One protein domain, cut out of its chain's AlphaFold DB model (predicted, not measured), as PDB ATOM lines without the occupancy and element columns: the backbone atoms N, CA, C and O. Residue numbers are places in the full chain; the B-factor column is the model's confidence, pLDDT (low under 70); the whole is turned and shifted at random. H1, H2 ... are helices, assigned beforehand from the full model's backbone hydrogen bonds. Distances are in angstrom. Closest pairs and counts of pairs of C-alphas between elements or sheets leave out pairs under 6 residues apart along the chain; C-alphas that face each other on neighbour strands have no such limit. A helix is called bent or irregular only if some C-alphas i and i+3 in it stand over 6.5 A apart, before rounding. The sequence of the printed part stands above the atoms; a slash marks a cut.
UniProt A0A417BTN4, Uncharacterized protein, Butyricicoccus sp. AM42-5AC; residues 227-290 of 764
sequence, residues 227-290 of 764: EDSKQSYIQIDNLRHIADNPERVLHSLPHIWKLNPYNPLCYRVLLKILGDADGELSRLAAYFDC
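AT A GLANCE: This is residues 227 to 290 of the 764 residues of an uncharacterized protein of Butyricicoccus sp. AM42-5AC (UniProt A0A417BTN4). Four helices run up and down in a flat slab: H1, H2 and H3 make a small bundle, their centres at the corners of a triangle, and the short H4 packs on H3 on the side away from H1 and H2. Residues 275 to 280, of which 280 belongs to H4, stick out free at the turn from H3 to H4. The printed part has 64 residues, with four named helices in the order H1, H2, H3, H4 and no named strand, and its class is all helix. It is compact, with a radius of gyration of the C-alphas of 11.3 A, and spans 29 by 28 by 13 A.

IN THESE COORDINATES: Find C-alpha 227 at (109.042, 245.867, 293.723); from there H1, residues 227 to 242, runs 23.3 A to C-alpha 242 at (91.070, 247.119, 278.932). H1 is neither bent nor irregular, but only just: C-alphas 237 and 240 are 6.1 A apart. Next comes H2, residues 246 to 259, which is 20.4 A long. H2 is irregular, though only just, with C-alphas 251 and 254 standing 6.8 A apart. H3, residues 264 to 274, covers 15.4 A. H4, residues 280 to 287, covers 10.3 A and ends at C-alpha 287 at (116.122, 259.831, 277.841).

HOW THE PARTS SIT: Start with H1, H2 and H3, an up-and-down bundle in which each helix runs against the one before it. H1 and H2 touch at a shallow tilt of 4 degrees, opposite ways, as a helical hairpin; look at Ser 232 and Ile 256, whose C-alphas are the closest at 5.4 A. H2 and H3 touch as the next hairpin, opposite ways at a shallow tilt of 26 degrees, with the C-alphas of Trp 257 and Cys 266 closest at 6.1 A. H1, with residues 233 to 236 alone, only just touches H3, with 3 pairs of C-alphas within 8 A; the closest are those of Ile 236 and Cys 266, 6.8 A. H1 and H3 run the same way at a shallow tilt of 31 degrees. Moving outward, H3 and H4 touch as a third hairpin, opposite ways at a shallow tilt of 9 degrees, with the C-alphas of Tyr 267 and Ala 285 closest at 6.7 A. H4 is apart from H1 and H2. In H3 and H4 every O i to N i+4 pair is within hydrogen-bond range; in H1 it is 9 of 12 and in H2 8 of 10.

THE WHOLE: The two C-alphas farthest apart, those of Glu 227 and Ala 277, are 33.5 A from each other. The printed part has no cut, and the three links between its helices are tight. The mean pLDDT of the printed part is 94.9, and no printed residue is under 70.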
ATOM      1  N   GLU A 227     110.499 245.926 293.583       92.06
ATOM      2  CA  GLU A 227     109.042 245.867 293.723       92.06
ATOM      3  C   GLU A 227     108.354 246.865 292.786       92.06
ATOM      4  O   GLU A 227     107.429 246.465 292.089       92.06
ATOM      5  N   ASP A 228     108.843 248.104 292.661       93.19
ATOM      6  CA  ASP A 228     108.289 249.077 291.699       93.19
ATOM      7  C   ASP A 228     108.400 248.568 290.259       93.19
ATOM      8  O   ASP A 228     107.446 248.643 289.482       93.19
ATOM      9  N   SER A 229     109.552 247.984 289.914       93.69
ATOM     10  CA  SER A 229     109.767 247.352 288.614       93.69
ATOM     11  C   SER A 229     108.764 246.220 288.383       93.69
ATOM     12  O   SER A 229     108.048 246.221 287.380       93.69
ATOM     13  N   LYS A 230     108.630 245.297 289.343       94.06
ATOM     14  CA  LYS A 230     107.662 244.194 289.281       94.06
ATOM     15  C   LYS A 230     106.224 244.699 289.147       94.06
ATOM     16  O   LYS A 230     105.485 244.193 288.304       94.06
ATOM     17  N   GLN A 231     105.830 245.696 289.935       96.00
ATOM     18  CA  GLN A 231     104.502 246.305 289.867       96.00
ATOM     19  C   GLN A 231     104.261 246.972 288.514       96.00
ATOM     20  O   GLN A 231     103.198 246.775 287.934       96.00
ATOM     21  N   SER A 232     105.249 247.679 287.959       96.50
ATOM     22  CA  SER A 232     105.163 248.249 286.610       96.50
ATOM     23  C   SER A 232     104.909 247.164 285.552       96.50
ATOM     24  O   SER A 232     104.005 247.313 284.731       96.50
ATOM     25  N   TYR A 233     105.628 246.034 285.604       96.12
ATOM     26  CA  TYR A 233     105.409 244.901 284.693       96.12
ATOM     27  C   TYR A 233     104.038 244.226 284.867       96.12
ATOM     28  O   TYR A 233     103.416 243.832 283.883       96.12
ATOM     29  N   ILE A 234     103.535 244.107 286.097       95.62
ATOM     30  CA  ILE A 234     102.193 243.562 286.350       95.62
ATOM     31  C   ILE A 234     101.121 244.518 285.817       95.62
ATOM     32  O   ILE A 234     100.185 244.096 285.139       95.62
ATOM     33  N   GLN A 235     101.248 245.813 286.108       96.56
ATOM     34  CA  GLN A 235     100.254 246.801 285.703       96.56
ATOM     35  C   GLN A 235     100.220 246.987 284.185       96.56
ATOM     36  O   GLN A 235      99.127 247.089 283.633       96.56
ATOM     37  N   ILE A 236     101.375 246.964 283.503       96.06
ATOM     38  CA  ILE A 236     101.411 247.028 282.036       96.06
ATOM     39  C   ILE A 236     100.787 245.776 281.398       96.06
ATOM     40  O   ILE A 236     100.030 245.911 280.441       96.06
ATOM     41  N   ASP A 237     101.028 244.574 281.943       93.94
ATOM     42  CA  ASP A 237     100.405 243.331 281.455       93.94
ATOM     43  C   ASP A 237      98.880 243.366 281.627       93.94
ATOM     44  O   ASP A 237      98.126 242.998 280.722       93.94
ATOM     45  N   ASN A 238      98.407 243.906 282.754       94.75
ATOM     46  CA  ASN A 238      96.982 244.033 283.047       94.75
ATOM     47  C   ASN A 238      96.235 244.988 282.100       94.75
ATOM     48  O   ASN A 238      95.012 244.869 281.979       94.75
ATOM     49  N   LEU A 239      96.928 245.879 281.376       94.94
ATOM     50  CA  LEU A 239      96.292 246.744 280.373       94.94
ATOM     51  C   LEU A 239      95.608 245.945 279.255       94.94
ATOM     52  O   LEU A 239      94.660 246.446 278.652       94.94
ATOM     53  N   ARG A 240      96.001 244.685 279.016       92.06
ATOM     54  CA  ARG A 240      95.319 243.803 278.050       92.06
ATOM     55  C   ARG A 240      93.828 243.621 278.346       92.06
ATOM     56  O   ARG A 240      93.052 243.398 277.425       92.06
ATOM     57  N   HIS A 241      93.430 243.720 279.616       93.19
ATOM     58  CA  HIS A 241      92.041 243.552 280.051       93.19
ATOM     59  C   HIS A 241      91.159 244.771 279.755       93.19
ATOM     60  O   HIS A 241      89.949 244.690 279.929       93.19
ATOM     61  N   ILE A 242      91.759 245.885 279.328       94.06
ATOM     62  CA  ILE A 242      91.070 247.119 278.932       94.06
ATOM     63  C   ILE A 242      91.525 247.596 277.543       94.06
ATOM     64  O   ILE A 242      91.401 248.776 277.218       94.06
ATOM     65  N   ALA A 243      92.109 246.702 276.738       90.06
ATOM     66  CA  ALA A 243      92.719 247.039 275.450       90.06
ATOM     67  C   ALA A 243      91.707 247.538 274.402       90.06
ATOM     68  O   ALA A 243      92.095 248.199 273.442       90.06
ATOM     69  N   ASP A 244      90.425 247.240 274.598       92.31
ATOM     70  CA  ASP A 244      89.290 247.739 273.821       92.31
ATOM     71  C   ASP A 244      88.987 249.227 274.071       92.31
ATOM     72  O   ASP A 244      88.274 249.844 273.281       92.31
ATOM     73  N   ASN A 245      89.559 249.827 275.123       93.94
ATOM     74  CA  ASN A 245      89.424 251.247 275.444       93.94
ATOM     75  C   ASN A 245      90.796 251.961 275.452       93.94
ATOM     76  O   ASN A 245      91.430 252.091 276.508       93.94
ATOM     77  N   PRO A 246      91.257 252.467 274.289       91.75
ATOM     78  CA  PRO A 246      92.550 253.139 274.163       91.75
ATOM     79  C   PRO A 246      92.712 254.356 275.078       91.75
ATOM     80  O   PRO A 246      93.789 254.552 275.630       91.75
ATOM     81  N   GLU A 247      91.662 255.148 275.301       92.25
ATOM     82  CA  GLU A 247      91.731 256.325 276.180       92.25
ATOM     83  C   GLU A 247      92.026 255.932 277.632       92.25
ATOM     84  O   GLU A 247      92.882 256.529 278.289       92.25
ATOM     85  N   ARG A 248      91.376 254.872 278.129       93.19
ATOM     86  CA  ARG A 248      91.613 254.353 279.483       93.19
ATOM     87  C   ARG A 248      93.019 253.771 279.635       93.19
ATOM     88  O   ARG A 248      93.642 253.934 280.690       93.19
ATOM     89  N   VAL A 249      93.529 253.116 278.590       94.50
ATOM     90  CA  VAL A 249      94.920 252.647 278.530       94.50
ATOM     91  C   VAL A 249      95.883 253.834 278.616       94.50
ATOM     92  O   VAL A 249      96.755 253.853 279.487       94.50
ATOM     93  N   LEU A 250      95.679 254.855 277.782       93.56
ATOM     94  CA  LEU A 250      96.498 256.067 277.740       93.56
ATOM     95  C   LEU A 250      96.498 256.834 279.068       93.56
ATOM     96  O   LEU A 250      97.560 257.249 279.522       93.56
ATOM     97  N   HIS A 251      95.354 256.938 279.744       92.31
ATOM     98  CA  HIS A 251      95.260 257.556 281.072       92.31
ATOM     99  C   HIS A 251      96.057 256.791 282.151       92.31
ATOM    100  O   HIS A 251      96.560 257.375 283.116       92.31
ATOM    101  N   SER A 252      96.191 255.471 282.002       93.88
ATOM    102  CA  SER A 252      96.887 254.618 282.976       93.88
ATOM    103  C   SER A 252      98.410 254.643 282.796       93.88
ATOM    104  O   SER A 252      99.151 254.519 283.773       93.88
ATOM    105  N   LEU A 253      98.892 254.841 281.567       94.75
ATOM    106  CA  LEU A 253     100.309 254.725 281.214       94.75
ATOM    107  C   LEU A 253     101.250 255.675 281.976       94.75
ATOM    108  O   LEU A 253     102.270 255.178 282.448       94.75
ATOM    109  N   PRO A 254     100.946 256.971 282.192       94.25
ATOM    110  CA  PRO A 254     101.812 257.854 282.978       94.25
ATOM    111  C   PRO A 254     102.053 257.359 284.409       94.25
ATOM    112  O   PRO A 254     103.160 257.480 284.933       94.25
ATOM    113  N   HIS A 255     101.041 256.751 285.034       93.75
ATOM    114  CA  HIS A 255     101.146 256.205 286.387       93.75
ATOM    115  C   HIS A 255     102.038 254.955 286.422       93.75
ATOM    116  O   HIS A 255     102.915 254.850 287.277       93.75
ATOM    117  N   ILE A 256     101.864 254.045 285.457       96.06
ATOM    118  CA  ILE A 256     102.669 252.816 285.321       96.06
ATOM    119  C   ILE A 256     104.124 253.152 284.972       96.06
ATOM    120  O   ILE A 256     105.059 252.555 285.513       96.06
ATOM    121  N   TRP A 257     104.312 254.133 284.090       96.19
ATOM    122  CA  TRP A 257     105.614 254.652 283.694       96.19
ATOM    123  C   TRP A 257     106.338 255.303 284.876       96.19
ATOM    124  O   TRP A 257     107.521 255.056 285.067       96.19
ATOM    125  N   LYS A 258     105.633 256.057 285.731       94.69
ATOM    126  CA  LYS A 258     106.232 256.685 286.918       94.69
ATOM    127  C   LYS A 258     106.815 255.666 287.907       94.69
ATOM    128  O   LYS A 258     107.796 255.990 288.570       94.69
ATOM    129  N   LEU A 259     106.246 254.457 287.995       94.62
ATOM    130  CA  LEU A 259     106.801 253.367 288.813       94.62
ATOM    131  C   LEU A 259     108.154 252.886 288.276       94.62
ATOM    132  O   LEU A 259     109.073 252.622 289.045       94.62
ATOM    133  N   ASN A 260     108.281 252.766 286.952       96.00
ATOM    134  CA  ASN A 260     109.526 252.366 286.312       96.00
ATOM    135  C   ASN A 260     109.652 252.974 284.902       96.00
ATOM    136  O   ASN A 260     109.234 252.345 283.922       96.00
ATOM    137  N   PRO A 261     110.301 254.147 284.774       95.88
ATOM    138  CA  PRO A 261     110.546 254.778 283.478       95.88
ATOM    139  C   PRO A 261     111.467 253.966 282.560       95.88
ATOM    140  O   PRO A 261     111.553 254.251 281.372       95.88
ATOM    141  N   TYR A 262     112.151 252.948 283.084       95.31
ATOM    142  CA  TYR A 262     113.043 252.067 282.330       95.31
ATOM    143  C   TYR A 262     112.333 250.801 281.826       95.31
ATOM    144  O   TYR A 262     112.986 249.895 281.312       95.31
ATOM    145  N   ASN A 263     111.008 250.687 281.996       95.50
ATOM    146  CA  ASN A 263     110.233 249.567 281.471       95.50
ATOM    147  C   ASN A 263     109.920 249.787 279.973       95.50
ATOM    148  O   ASN A 263     109.030 250.587 279.656       95.50
ATOM    149  N   PRO A 264     110.561 249.049 279.039       95.94
ATOM    150  CA  PRO A 264     110.378 249.253 277.600       95.94
ATOM    151  C   PRO A 264     108.928 249.024 277.144       95.94
ATOM    152  O   PRO A 264     108.491 249.587 276.142       95.94
ATOM    153  N   LEU A 265     108.145 248.231 277.888       95.81
ATOM    154  CA  LEU A 265     106.760 247.923 277.529       95.81
ATOM    155  C   LEU A 265     105.845 249.151 277.592       95.81
ATOM    156  O   LEU A 265     104.914 249.234 276.795       95.81
ATOM    157  N   CYS A 266     106.125 250.124 278.468       96.19
ATOM    158  CA  CYS A 266     105.355 251.371 278.517       96.19
ATOM    159  C   CYS A 266     105.442 252.111 277.177       96.19
ATOM    160  O   CYS A 266     104.424 252.488 276.598       96.19
ATOM    161  N   TYR A 267     106.660 252.242 276.648       97.44
ATOM    162  CA  TYR A 267     106.912 252.909 275.374       97.44
ATOM    163  C   TYR A 267     106.337 252.140 274.192       97.44
ATOM    164  O   TYR A 267     105.782 252.752 273.289       97.44
ATOM    165  N   ARG A 268     106.385 250.804 274.213       96.12
ATOM    166  CA  ARG A 268     105.773 249.970 273.165       96.12
ATOM    167  C   ARG A 268     104.267 250.160 273.069       96.12
ATOM    168  O   ARG A 268     103.733 250.249 271.965       96.12
ATOM    169  N   VAL A 269     103.577 250.228 274.209       95.56
ATOM    170  CA  VAL A 269     102.129 250.477 274.222       95.56
ATOM    171  C   VAL A 269     101.831 251.897 273.731       95.56
ATOM    172  O   VAL A 269     100.959 252.058 272.876       95.56
ATOM    173  N   LEU A 270     102.584 252.904 274.192       95.69
ATOM    174  CA  LEU A 270     102.459 254.283 273.701       95.69
ATOM    175  C   LEU A 270     102.675 254.363 272.185       95.69
ATOM    176  O   LEU A 270     101.823 254.902 271.486       95.69
ATOM    177  N   LEU A 271     103.742 253.749 271.670       96.81
ATOM    178  CA  LEU A 271     104.088 253.736 270.250       96.81
ATOM    179  C   LEU A 271     102.985 253.085 269.412       96.81
ATOM    180  O   LEU A 271     102.602 253.604 268.364       96.81
ATOM    181  N   LYS A 272     102.432 251.961 269.883       94.25
ATOM    182  CA  LYS A 272     101.365 251.246 269.175       94.25
ATOM    183  C   LYS A 272     100.091 252.084 269.054       94.25
ATOM    184  O   LYS A 272      99.440 252.031 268.009       94.25
ATOM    185  N   ILE A 273      99.731 252.838 270.094       94.06
ATOM    186  CA  ILE A 273      98.495 253.633 270.130       94.06
ATOM    187  C   ILE A 273      98.704 254.990 269.445       94.06
ATOM    188  O   ILE A 273      97.980 255.323 268.507       94.06
ATOM    189  N   LEU A 274      99.715 255.747 269.867       94.25
ATOM    190  CA  LEU A 274      99.920 257.143 269.476       94.25
ATOM    191  C   LEU A 274     100.798 257.310 268.231       94.25
ATOM    192  O   LEU A 274     100.634 258.290 267.512       94.25
ATOM    193  N   GLY A 275     101.684 256.356 267.943       95.62
ATOM    194  CA  GLY A 275     102.786 256.576 267.007       95.62
ATOM    195  C   GLY A 275     103.904 257.415 267.635       95.62
ATOM    196  O   GLY A 275     104.014 257.498 268.857       95.62
ATOM    197  N   ASP A 276     104.749 257.991 266.787       97.00
ATOM    198  CA  ASP A 276     105.884 258.840 267.165       97.00
ATOM    199  C   ASP A 276     106.284 259.784 266.015       97.00
ATOM    200  O   ASP A 276     107.439 259.832 265.596       97.00
ATOM    201  N   ALA A 277     105.301 260.480 265.437       95.31
ATOM    202  CA  ALA A 277     105.490 261.289 264.230       95.31
ATOM    203  C   ALA A 277     106.436 262.488 264.429       95.31
ATOM    204  O   ALA A 277     107.158 262.867 263.512       95.31
ATOM    205  N   ASP A 278     106.447 263.080 265.626       93.88
ATOM    206  CA  ASP A 278     107.328 264.191 266.011       93.88
ATOM    207  C   ASP A 278     108.649 263.722 266.655       93.88
ATOM    208  O   ASP A 278     109.528 264.536 266.948       93.88
ATOM    209  N   GLY A 279     108.807 262.411 266.862       95.19
ATOM    210  CA  GLY A 279     109.961 261.807 267.520       95.19
ATOM    211  C   GLY A 279     110.003 262.012 269.038       95.19
ATOM    212  O   GLY A 279     110.979 261.598 269.672       95.19
ATOM    213  N   GLU A 280     108.999 262.647 269.649       95.81
ATOM    214  CA  GLU A 280     108.987 262.958 271.079       95.81
ATOM    215  C   GLU A 280     108.999 261.703 271.958       95.81
ATOM    216  O   GLU A 280     109.672 261.681 272.996       95.81
ATOM    217  N   LEU A 281     108.321 260.632 271.535       97.25
ATOM    218  CA  LEU A 281     108.303 259.368 272.267       97.25
ATOM    219  C   LEU A 281     109.672 258.689 272.188       97.25
ATOM    220  O   LEU A 281     110.162 258.201 273.209       97.25
ATOM    221  N   SER A 282     110.326 258.712 271.020       97.19
ATOM    222  CA  SER A 282     111.717 258.273 270.881       97.19
ATOM    223  C   SER A 282     112.658 259.083 271.776       97.19
ATOM    224  O   SER A 282     113.528 258.489 272.413       97.19
ATOM    225  N   ARG A 283     112.481 260.407 271.893       96.88
ATOM    226  CA  ARG A 283     113.304 261.233 272.797       96.88
ATOM    227  C   ARG A 283     113.065 260.898 274.266       96.88
ATOM    228  O   ARG A 283     114.036 260.810 275.015       96.88
ATOM    229  N   LEU A 284     111.813 260.698 274.680       96.94
ATOM    230  CA  LEU A 284     111.483 260.295 276.049       96.94
ATOM    231  C   LEU A 284     112.067 258.909 276.373       96.94
ATOM    232  O   LEU A 284     112.683 258.736 277.425       96.94
ATOM    233  N   ALA A 285     111.917 257.940 275.466       97.50
ATOM    234  CA  ALA A 285     112.469 256.597 275.625       97.50
ATOM    235  C   ALA A 285     114.002 256.634 275.720       97.50
ATOM    236  O   ALA A 285     114.568 256.128 276.690       97.50
ATOM    237  N   ALA A 286     114.668 257.329 274.791       96.56
ATOM    238  CA  ALA A 286     116.119 257.505 274.797       96.56
ATOM    239  C   ALA A 286     116.605 258.244 276.051       96.56
ATOM    240  O   ALA A 286     117.673 257.937 276.583       96.56
ATOM    241  N   TYR A 287     115.814 259.187 276.573       95.94
ATOM    242  CA  TYR A 287     116.122 259.831 277.841       95.94
ATOM    243  C   TYR A 287     116.216 258.791 278.965       95.94
ATOM    244  O   TYR A 287     117.153 258.863 279.745       95.94
ATOM    245  N   PHE A 288     115.364 257.773 279.027       95.56
ATOM    246  CA  PHE A 288     115.479 256.685 280.013       95.56
ATOM    247  C   PHE A 288     116.201 255.438 279.482       95.56
ATOM    248  O   PHE A 288     115.902 254.325 279.908       95.56
ATOM    249  N   ASP A 289     117.169 255.615 278.577       93.12
ATOM    250  CA  ASP A 289     118.012 254.543 278.028       93.12
ATOM    251  C   ASP A 289     117.204 253.370 277.419       93.12
ATOM    252  O   ASP A 289     117.635 252.217 277.448       93.12
ATOM    253  N   CYS A 290     116.012 253.653 276.883       95.31
ATOM    254  CA  CYS A 290     115.162 252.697 276.179       95.31
ATOM    255  C   CYS A 290     115.218 252.955 274.667       95.31
ATOM    256  O   CYS A 290     114.890 254.050 274.210       95.31
TER     257      CYS A 290